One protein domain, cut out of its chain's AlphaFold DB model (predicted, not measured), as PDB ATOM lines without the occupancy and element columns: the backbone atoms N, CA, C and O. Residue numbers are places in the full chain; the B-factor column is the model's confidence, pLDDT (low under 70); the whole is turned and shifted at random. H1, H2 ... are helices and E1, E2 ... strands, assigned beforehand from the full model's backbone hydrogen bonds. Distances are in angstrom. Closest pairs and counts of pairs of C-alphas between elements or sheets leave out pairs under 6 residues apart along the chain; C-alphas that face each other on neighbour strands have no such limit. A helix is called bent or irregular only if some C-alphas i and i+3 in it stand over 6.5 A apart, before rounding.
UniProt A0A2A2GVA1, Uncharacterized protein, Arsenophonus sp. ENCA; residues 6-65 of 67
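This is residues 6 to 65 of the 67 residues of an uncharacterized protein of Arsenophonus sp. ENCA (UniProt A0A2A2GVA1). What shape does this domain have? It is a curled, strongly twisted sheet of four strands, E4, E2, E1 and E5, bent round like part of a barrel but left open, with the short helix H1 over it towards one end of the domain. Away from H1, at the other extreme of the long axis, the stretch between E2 and E4 swings out in a loop that holds the small strand E3, beside which residues 6 to 7 run. What are its make-up and size? The printed part has 60 residues with one named helix and five named strands, E1 E2 E3 E4 H1 E5 along the chain; the sheet order is E4 E2 E1 E5, antiparallel throughout, and the class is mostly strand, though under half of the residues are in named elements. The whole is only just compact, close to loose, with a radius of gyration of the C-alphas of 12.1 A, and is elongated, with spans of 36 by 20 by 18 A.

Where are the strands of the sheet? E4 is residues 46 to 48, and E2, the longest strand, is residues 23 to 29, 16.2 A from first to last C-alpha. E1 is residues 13 to 17, 12.8 A long, and begins at C-alpha 13 at (103.139, -23.130, 7.970). E5 is residues 60 to 64, 11.9 A long, and ends at C-alpha 64 at (102.515, -21.317, 13.042). Where are the other two elements? E3 is residues 35 to 37, 6.6 A long. H1 is residues 53 to 57, 8.1 A long, and begins at C-alpha 53 at (89.028, -8.369, 1.216); it is neither bent nor irregular, but only just, with C-alphas 53 and 56 6.1 A apart.

How are the sheet's strands joined? The inner strands E1 and E2 form a hairpin, antiparallel at 135 degrees, with N 24 and O 16 within hydrogen-bond range at 2.8 A. The edge strand E5 is antiparallel to E1 at 146 degrees, with N 15 and O 62 at 2.9 A and N 64 and O 13 at 2.8 A. The edge strand E4 is antiparallel to E2 at 139 degrees, with N 47 and O 28 at 2.8 A. How does the sheet curl? The pairing of E2 is staggered: residues 23 to 25 pair with E1 and residues 26 to 29 with E4. From edge to edge the way across the sheet turns by 102 degrees, and the closest C-alphas of E1 and E4, those of Ala 16 and Phe 48, are 6.8 A apart. Where is the helix? H1 is on the sheet at a height of 8.8 A and only just over E1, with 3 of its C-alphas falling on E1 and 2 on E2; its closest C-alpha pair with E2 is Val 55 and Phe 24, 6.4 A. In its backbone 0 of 1 O i to N i+4 pairs are within hydrogen-bond range, but 2 of 2 O i to N i+3 pairs are. What is beside E3? E3 pairs with no named strand, but its residues 35 to 36 pair antiparallel with residues 6 to 7. It is apart from E1, E2, E4, E5 and H1.

How far does it reach? The two C-alphas farthest apart, those of Asp 39 and Asp 52, are 38.7 A from each other. Is anything cut, or any link long? The printed part, residues 6 to 65, has no cut. The link from E3 to E4, 8 residues, is short, and the other links are tight. How sure is the model? The mean pLDDT of the printed part is 91.3, and no printed residue is under 70.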
ATOM      1  N   GLU A   6     113.151 -26.166  11.829       86.88
ATOM      2  CA  GLU A   6     112.632 -26.752  10.598       86.88
ATOM      3  C   GLU A   6     111.421 -25.956  10.110       86.88
ATOM      4  O   GLU A   6     110.373 -25.910  10.756       86.88
ATOM      5  N   LEU A   7     111.577 -25.314   8.954       86.50
ATOM      6  CA  LEU A   7     110.503 -24.643   8.234       86.50
ATOM      7  C   LEU A   7     109.945 -25.583   7.165       86.50
ATOM      8  O   LEU A   7     110.110 -25.360   5.965       86.50
ATOM      9  N   THR A   8     109.370 -26.699   7.595       79.94
ATOM     10  CA  THR A   8     108.759 -27.697   6.713       79.94
ATOM     11  C   THR A   8     107.240 -27.623   6.825       79.94
ATOM     12  O   THR A   8     106.699 -27.467   7.918       79.94
ATOM     13  N   GLY A   9     106.545 -27.744   5.689       70.38
ATOM     14  CA  GLY A   9     105.076 -27.699   5.631       70.38
ATOM     15  C   GLY A   9     104.372 -28.830   6.395       70.38
ATOM     16  O   GLY A   9     103.156 -28.798   6.533       70.38
ATOM     17  N   ASP A  10     105.131 -29.813   6.889       72.00
ATOM     18  CA  ASP A  10     104.628 -30.982   7.612       72.00
ATOM     19  C   ASP A  10     104.370 -30.701   9.103       72.00
ATOM     20  O   ASP A  10     103.581 -31.399   9.737       72.00
ATOM     21  N   VAL A  11     105.048 -29.700   9.677       75.38
ATOM     22  CA  VAL A  11     105.033 -29.427  11.130       75.38
ATOM     23  C   VAL A  11     104.412 -28.065  11.448       75.38
ATOM     24  O   VAL A  11     103.934 -27.832  12.559       75.38
ATOM     25  N   ALA A  12     104.443 -27.147  10.482       86.12
ATOM     26  CA  ALA A  12     103.956 -25.785  10.611       86.12
ATOM     27  C   ALA A  12     103.875 -25.109   9.231       86.12
ATOM     28  O   ALA A  12     104.326 -25.641   8.219       86.12
ATOM     29  N   CYS A  13     103.294 -23.916   9.187       91.38
ATOM     30  CA  CYS A  13     103.139 -23.130   7.970       91.38
ATOM     31  C   CYS A  13     103.259 -21.638   8.267       91.38
ATOM     32  O   CYS A  13     103.043 -21.169   9.390       91.38
ATOM     33  N   TYR A  14     103.585 -20.867   7.233       93.94
ATOM     34  CA  TYR A  14     103.439 -19.422   7.293       93.94
ATOM     35  C   TYR A  14     101.961 -19.061   7.328       93.94
ATOM     36  O   TYR A  14     101.182 -19.498   6.481       93.94
ATOM     37  N   LYS A  15     101.604 -18.208   8.280       95.19
ATOM     38  CA  LYS A  15     100.255 -17.684   8.443       95.19
ATOM     39  C   LYS A  15     100.329 -16.183   8.689       95.19
ATOM     40  O   LYS A  15     101.231 -15.713   9.392       95.19
ATOM     41  N   ALA A  16      99.422 -15.436   8.075       97.31
ATOM     42  CA  ALA A  16      99.321 -13.995   8.255       97.31
ATOM     43  C   ALA A  16      98.200 -13.660   9.242       97.31
ATOM     44  O   ALA A  16      97.252 -14.425   9.400       97.31
ATOM     45  N   PHE A  17      98.332 -12.524   9.924       96.81
ATOM     46  CA  PHE A  17      97.436 -12.126  11.004       96.81
ATOM     47  C   PHE A  17      97.126 -10.637  10.946       96.81
ATOM     48  O   PHE A  17      98.015  -9.832  10.649       96.81
ATOM     49  N   ASP A  18      95.891 -10.263  11.272       97.44
ATOM     50  CA  ASP A  18      95.537  -8.872  11.566       97.44
ATOM     51  C   ASP A  18      95.765  -8.513  13.052       97.44
ATOM     52  O   ASP A  18      96.115  -9.355  13.882       97.44
ATOM     53  N   GLU A  19      95.561  -7.242  13.409       96.69
ATOM     54  CA  GLU A  19      95.741  -6.739  14.786       96.69
ATOM     55  C   GLU A  19      94.760  -7.345  15.799       96.69
ATOM     56  O   GLU A  19      94.991  -7.280  17.005       96.69
ATOM     57  N   LYS A  20      93.655  -7.922  15.319       95.75
ATOM     58  CA  LYS A  20      92.618  -8.556  16.139       95.75
ATOM     59  C   LYS A  20      92.846 -10.062  16.281       95.75
ATOM     60  O   LYS A  20      92.075 -10.722  16.973       95.75
ATOM     61  N   GLY A  21      93.891 -10.596  15.646       93.88
ATOM     62  CA  GLY A  21      94.221 -12.014  15.644       93.88
ATOM     63  C   GLY A  21      93.443 -12.838  14.618       93.88
ATOM     64  O   GLY A  21      93.481 -14.062  14.711       93.88
ATOM     65  N   LYS A  22      92.751 -12.220  13.647       95.31
ATOM     66  CA  LYS A  22      92.192 -12.961  12.505       95.31
ATOM     67  C   LYS A  22      93.338 -13.565  11.707       95.31
ATOM     68  O   LYS A  22      94.324 -12.884  11.441       95.31
ATOM     69  N   GLU A  23      93.182 -14.825  11.326       95.75
ATOM     70  CA  GLU A  23      94.201 -15.604  10.631       95.75
ATOM     71  C   GLU A  23      93.922 -15.674   9.127       95.75
ATOM     72  O   GLU A  23      92.765 -15.733   8.706       95.75
ATOM     73  N   PHE A  24      94.987 -15.709   8.330       95.62
ATOM     74  CA  PHE A  24      94.934 -15.878   6.882       95.62
ATOM     75  C   PHE A  24      95.940 -16.938   6.448       95.62
ATOM     76  O   PHE A  24      97.148 -16.805   6.691       95.62
ATOM     77  N   ASP A  25      95.436 -17.981   5.797       92.81
ATOM     78  CA  ASP A  25      96.248 -19.113   5.373       92.81
ATOM     79  C   ASP A  25      97.133 -18.758   4.176       92.81
ATOM     80  O   ASP A  25      96.769 -17.985   3.277       92.81
ATOM     81  N   GLY A  26      98.333 -19.336   4.171       91.25
ATOM     82  CA  GLY A  26      99.236 -19.268   3.033       91.25
ATOM     83  C   GLY A  26      98.704 -20.111   1.874       91.25
ATOM     84  O   GLY A  26      98.411 -21.291   2.033       91.25
ATOM     85  N   ARG A  27      98.618 -19.518   0.683       92.62
ATOM     86  CA  ARG A  27      98.255 -20.215  -0.558       92.62
ATOM     87  C   ARG A  27      99.474 -20.741  -1.305       92.62
ATOM     88  O   ARG A  27      99.441 -21.838  -1.850       92.62
ATOM     89  N   LEU A  28     100.519 -19.922  -1.389       92.81
ATOM     90  CA  LEU A  28     101.767 -20.246  -2.076       92.81
ATOM     91  C   LEU A  28     102.927 -19.736  -1.234       92.81
ATOM     92  O   LEU A  28     102.923 -18.581  -0.821       92.81
ATOM     93  N   VAL A  29     103.920 -20.586  -1.006       92.06
ATOM     94  CA  VAL A  29     105.162 -20.238  -0.314       92.06
ATOM     95  C   VAL A  29     106.310 -20.686  -1.207       92.06
ATOM     96  O   VAL A  29     106.356 -21.847  -1.613       92.06
ATOM     97  N   GLN A  30     107.207 -19.764  -1.544       94.12
ATOM     98  CA  GLN A  30     108.414 -20.078  -2.305       94.12
ATOM     99  C   GLN A  30     109.310 -21.053  -1.523       94.12
ATOM    100  O   GLN A  30     109.461 -20.937  -0.305       94.12
ATOM    101  N   ALA A  31     109.908 -22.024  -2.217       90.25
ATOM    102  CA  ALA A  31     110.696 -23.092  -1.593       90.25
ATOM    103  C   ALA A  31     111.932 -22.556  -0.846       90.25
ATOM    104  O   ALA A  31     112.406 -23.168   0.109       90.25
ATOM    105  N   GLU A  32     112.418 -21.384  -1.243       91.38
ATOM    106  CA  GLU A  32     113.518 -20.644  -0.636       91.38
ATOM    107  C   GLU A  32     113.250 -20.299   0.837       91.38
ATOM    108  O   GLU A  32     114.189 -20.279   1.639       91.38
ATOM    109  N   LEU A  33     111.978 -20.095   1.209       91.38
ATOM    110  CA  LEU A  33     111.541 -19.855   2.587       91.38
ATOM    111  C   LEU A  33     111.460 -21.139   3.433       91.38
ATOM    112  O   LEU A  33     111.350 -21.050   4.651       91.38
ATOM    113  N   LEU A  34     111.543 -22.325   2.825       90.25
ATOM    114  CA  LEU A  34     111.380 -23.614   3.504       90.25
ATOM    115  C   LEU A  34     112.721 -24.307   3.785       90.25
ATOM    116  O   LEU A  34     113.756 -23.995   3.192       90.25
ATOM    117  N   GLY A  35     112.710 -25.284   4.691       88.25
ATOM    118  CA  GLY A  35     113.860 -26.116   5.053       88.25
ATOM    119  C   GLY A  35     114.490 -25.747   6.396       88.25
ATOM    120  O   GLY A  35     113.865 -25.126   7.249       88.25
ATOM    121  N   ILE A  36     115.740 -26.160   6.605       88.12
ATOM    122  CA  ILE A  36     116.411 -26.051   7.905       88.12
ATOM    123  C   ILE A  36     117.089 -24.680   8.041       88.12
ATOM    124  O   ILE A  36     117.980 -24.341   7.257       88.12
ATOM    125  N   LEU A  37     116.694 -23.898   9.048       84.88
ATOM    126  CA  LEU A  37     117.414 -22.694   9.467       84.88
ATOM    127  C   LEU A  37     118.578 -23.100  10.372       84.88
ATOM    128  O   LEU A  37     118.383 -23.435  11.542       84.88
ATOM    129  N   LYS A  38     119.788 -23.085   9.810       77.69
ATOM    130  CA  LYS A  38     121.012 -23.465  10.523       77.69
ATOM    131  C   LYS A  38     122.077 -22.371  10.491       77.69
ATOM    132  O   LYS A  38     122.587 -22.009  11.543       77.69
ATOM    133  N   ASP A  39     122.352 -21.813   9.308       72.62
ATOM    134  CA  ASP A  39     123.562 -21.002   9.098       72.62
ATOM    135  C   ASP A  39     123.321 -19.664   8.368       72.62
ATOM    136  O   ASP A  39     124.188 -18.791   8.383       72.62
ATOM    137  N   SER A  40     122.158 -19.462   7.736       81.06
ATOM    138  CA  SER A  40     121.851 -18.229   7.003       81.06
ATOM    139  C   SER A  40     120.360 -17.873   7.020       81.06
ATOM    140  O   SER A  40     119.507 -18.764   7.123       81.06
ATOM    141  N   PRO A  41     120.022 -16.572   6.921       87.56
ATOM    142  CA  PRO A  41     118.645 -16.156   6.717       87.56
ATOM    143  C   PRO A  41     118.136 -16.651   5.361       87.56
ATOM    144  O   PRO A  41     118.865 -16.670   4.366       87.56
ATOM    145  N   LYS A  42     116.857 -17.014   5.332       89.25
ATOM    146  CA  LYS A  42     116.111 -17.331   4.115       89.25
ATOM    147  C   LYS A  42     115.288 -16.118   3.700       89.25
ATOM    148  O   LYS A  42     114.760 -15.409   4.554       89.25
ATOM    149  N   ALA A  43     115.185 -15.891   2.397       92.06
ATOM    150  CA  ALA A  43     114.393 -14.815   1.820       92.06
ATOM    151  C   ALA A  43     113.640 -15.338   0.596       92.06
ATOM    152  O   ALA A  43     114.153 -16.180  -0.137       92.06
ATOM    153  N   GLY A  44     112.429 -14.834   0.402       93.25
ATOM    154  CA  GLY A  44     111.514 -15.242  -0.654       93.25
ATOM    155  C   GLY A  44     110.131 -14.662  -0.393       93.25
ATOM    156  O   GLY A  44     109.953 -13.837   0.509       93.25
ATOM    157  N   GLU A  45     109.151 -15.106  -1.167       95.69
ATOM    158  CA  GLU A  45     107.785 -14.591  -1.114       95.69
ATOM    159  C   GLU A  45     106.781 -15.653  -0.653       95.69
ATOM    160  O   GLU A  45     106.906 -16.849  -0.934       95.69
ATOM    161  N   ALA A  46     105.742 -15.183   0.032       95.00
ATOM    162  CA  ALA A  46     104.574 -15.966   0.401       95.00
ATOM    163  C   ALA A  46     103.305 -15.190   0.032       95.00
ATOM    164  O   ALA A  46     103.231 -13.975   0.204       95.00
ATOM    165  N   THR A  47     102.307 -15.899  -0.482       96.25
ATOM    166  CA  THR A  47     100.987 -15.365  -0.827       96.25
ATOM    167  C   THR A  47      99.969 -15.872   0.179       96.25
ATOM    168  O   THR A  47      99.878 -17.080   0.394       96.25
ATOM    169  N   PHE A  48      99.168 -14.969   0.735       96.50
ATOM    170  CA  PHE A  48      98.071 -15.271   1.657       96.50
ATOM    171  C   PHE A  48      96.744 -14.904   1.003       96.50
ATOM    172  O   PHE A  48      96.699 -13.984   0.184       96.50
ATOM    173  N   VAL A  49      95.673 -15.621   1.339       94.56
ATOM    174  CA  VAL A  49      94.343 -15.383   0.759       94.56
ATOM    175  C   VAL A  49      93.242 -15.432   1.813       94.56
ATOM    176  O   VAL A  49      93.383 -16.067   2.853       94.56
ATOM    177  N   SER A  50      92.130 -14.770   1.506       95.75
ATOM    178  CA  SER A  50      90.844 -14.905   2.190       95.75
ATOM    179  C   SER A  50      89.715 -14.898   1.163       95.75
ATOM    180  O   SER A  50      89.905 -14.432   0.040       95.75
ATOM    181  N   ASP A  51      88.537 -15.383   1.559       95.44
ATOM    182  CA  ASP A  51      87.332 -15.357   0.716       95.44
ATOM    183  C   ASP A  51      86.787 -13.935   0.482       95.44
ATOM    184  O   ASP A  51      85.989 -13.705  -0.425       95.44
ATOM    185  N   ASP A  52      87.214 -12.977   1.302       96.06
ATOM    186  CA  ASP A  52      86.854 -11.564   1.237       96.06
ATOM    187  C   ASP A  52      88.112 -10.670   1.173       96.06
ATOM    188  O   ASP A  52      89.245 -11.145   1.099       96.06
ATOM    189  N   GLU A  53      87.932  -9.351   1.234       97.12
ATOM    190  CA  GLU A  53      89.028  -8.369   1.216       97.12
ATOM    191  C   GLU A  53      89.784  -8.257   2.554       97.12
ATOM    192  O   GLU A  53      90.682  -7.427   2.708       97.12
ATOM    193  N   SER A  54      89.442  -9.063   3.563       97.50
ATOM    194  CA  SER A  54      90.005  -8.880   4.901       97.50
ATOM    195  C   SER A  54      91.491  -9.227   5.004       97.50
ATOM    196  O   SER A  54      92.146  -8.681   5.892       97.50
ATOM    197  N   VAL A  55      92.048 -10.029   4.083       96.88
ATOM    198  CA  VAL A  55      93.495 -10.305   3.998       96.88
ATOM    199  C   VAL A  55      94.336  -9.030   3.885       96.88
ATOM    200  O   VAL A  55      95.448  -8.983   4.404       96.88
ATOM    201  N   TYR A  56      93.803  -7.949   3.301       97.06
ATOM    202  CA  TYR A  56      94.514  -6.667   3.207       97.06
ATOM    203  C   TYR A  56      94.697  -5.966   4.561       97.06
ATOM    204  O   TYR A  56      95.490  -5.032   4.673       97.06
ATOM    205  N   ASN A  57      94.003  -6.423   5.609       97.75
ATOM    206  CA  ASN A  57      94.212  -5.946   6.973       97.75
ATOM    207  C   ASN A  57      95.350  -6.675   7.702       97.75
ATOM    208  O   ASN A  57      95.687  -6.275   8.819       97.75
ATOM    209  N   ALA A  58      95.948  -7.713   7.105       97.50
ATOM    210  CA  ALA A  58      97.071  -8.423   7.699       97.50
ATOM    211  C   ALA A  58      98.244  -7.472   8.002       97.50
ATOM    212  O   ALA A  58      98.601  -6.606   7.200       97.50
ATOM    213  N   LYS A  59      98.848  -7.632   9.183       97.62
ATOM    214  CA  LYS A  59      99.944  -6.795   9.695       97.62
ATOM    215  C   LYS A  59     101.231  -7.558   9.943       97.62
ATOM    216  O   LYS A  59     102.304  -6.974   9.829       97.62
ATOM    217  N   PHE A  60     101.141  -8.834  10.304       96.12
ATOM    218  CA  PHE A  60     102.315  -9.648  10.590       96.12
ATOM    219  C   PHE A  60     102.146 -11.074  10.083       96.12
ATOM    220  O   PHE A  60     101.036 -11.586   9.951       96.12
ATOM    221  N   VAL A  61     103.280 -11.710   9.804       95.94
ATOM    222  CA  VAL A  61     103.379 -13.108   9.387       95.94
ATOM    223  C   VAL A  61     104.162 -13.859  10.455       95.94
ATOM    224  O   VAL A  61     105.193 -13.371  10.919       95.94
ATOM    225  N   LYS A  62     103.694 -15.049  10.836       93.50
ATOM    226  CA  LYS A  62     104.446 -15.961  11.706       93.50
ATOM    227  C   LYS A  62     104.479 -17.374  11.142       93.50
ATOM    228  O   LYS A  62     103.586 -17.790  10.407       93.50
ATOM    229  N   TRP A  63     105.506 -18.108  11.550       91.94
ATOM    230  CA  TRP A  63     105.536 -19.560  11.449       91.94
ATOM    231  C   TRP A  63     104.629 -20.131  12.545       91.94
ATOM    232  O   TRP A  63     104.834 -19.850  13.728       91.94
ATOM    233  N   SER A  64     103.576 -20.842  12.155       90.06
ATOM    234  CA  SER A  64     102.515 -21.317  13.042       90.06
ATOM    235  C   SER A  64     102.424 -22.833  12.974       90.06
ATOM    236  O   SER A  64     102.353 -23.389  11.886       90.06
ATOM    237  N   SER A  65     102.350 -23.500  14.127       87.56
ATOM    238  CA  SER A  65     102.059 -24.941  14.207       87.56
ATOM    239  C   SER A  65     100.585 -25.272  13.946       87.56
ATOM    240  O   SER A  65     100.187 -26.425  14.047       87.56
TER     241      SER A  65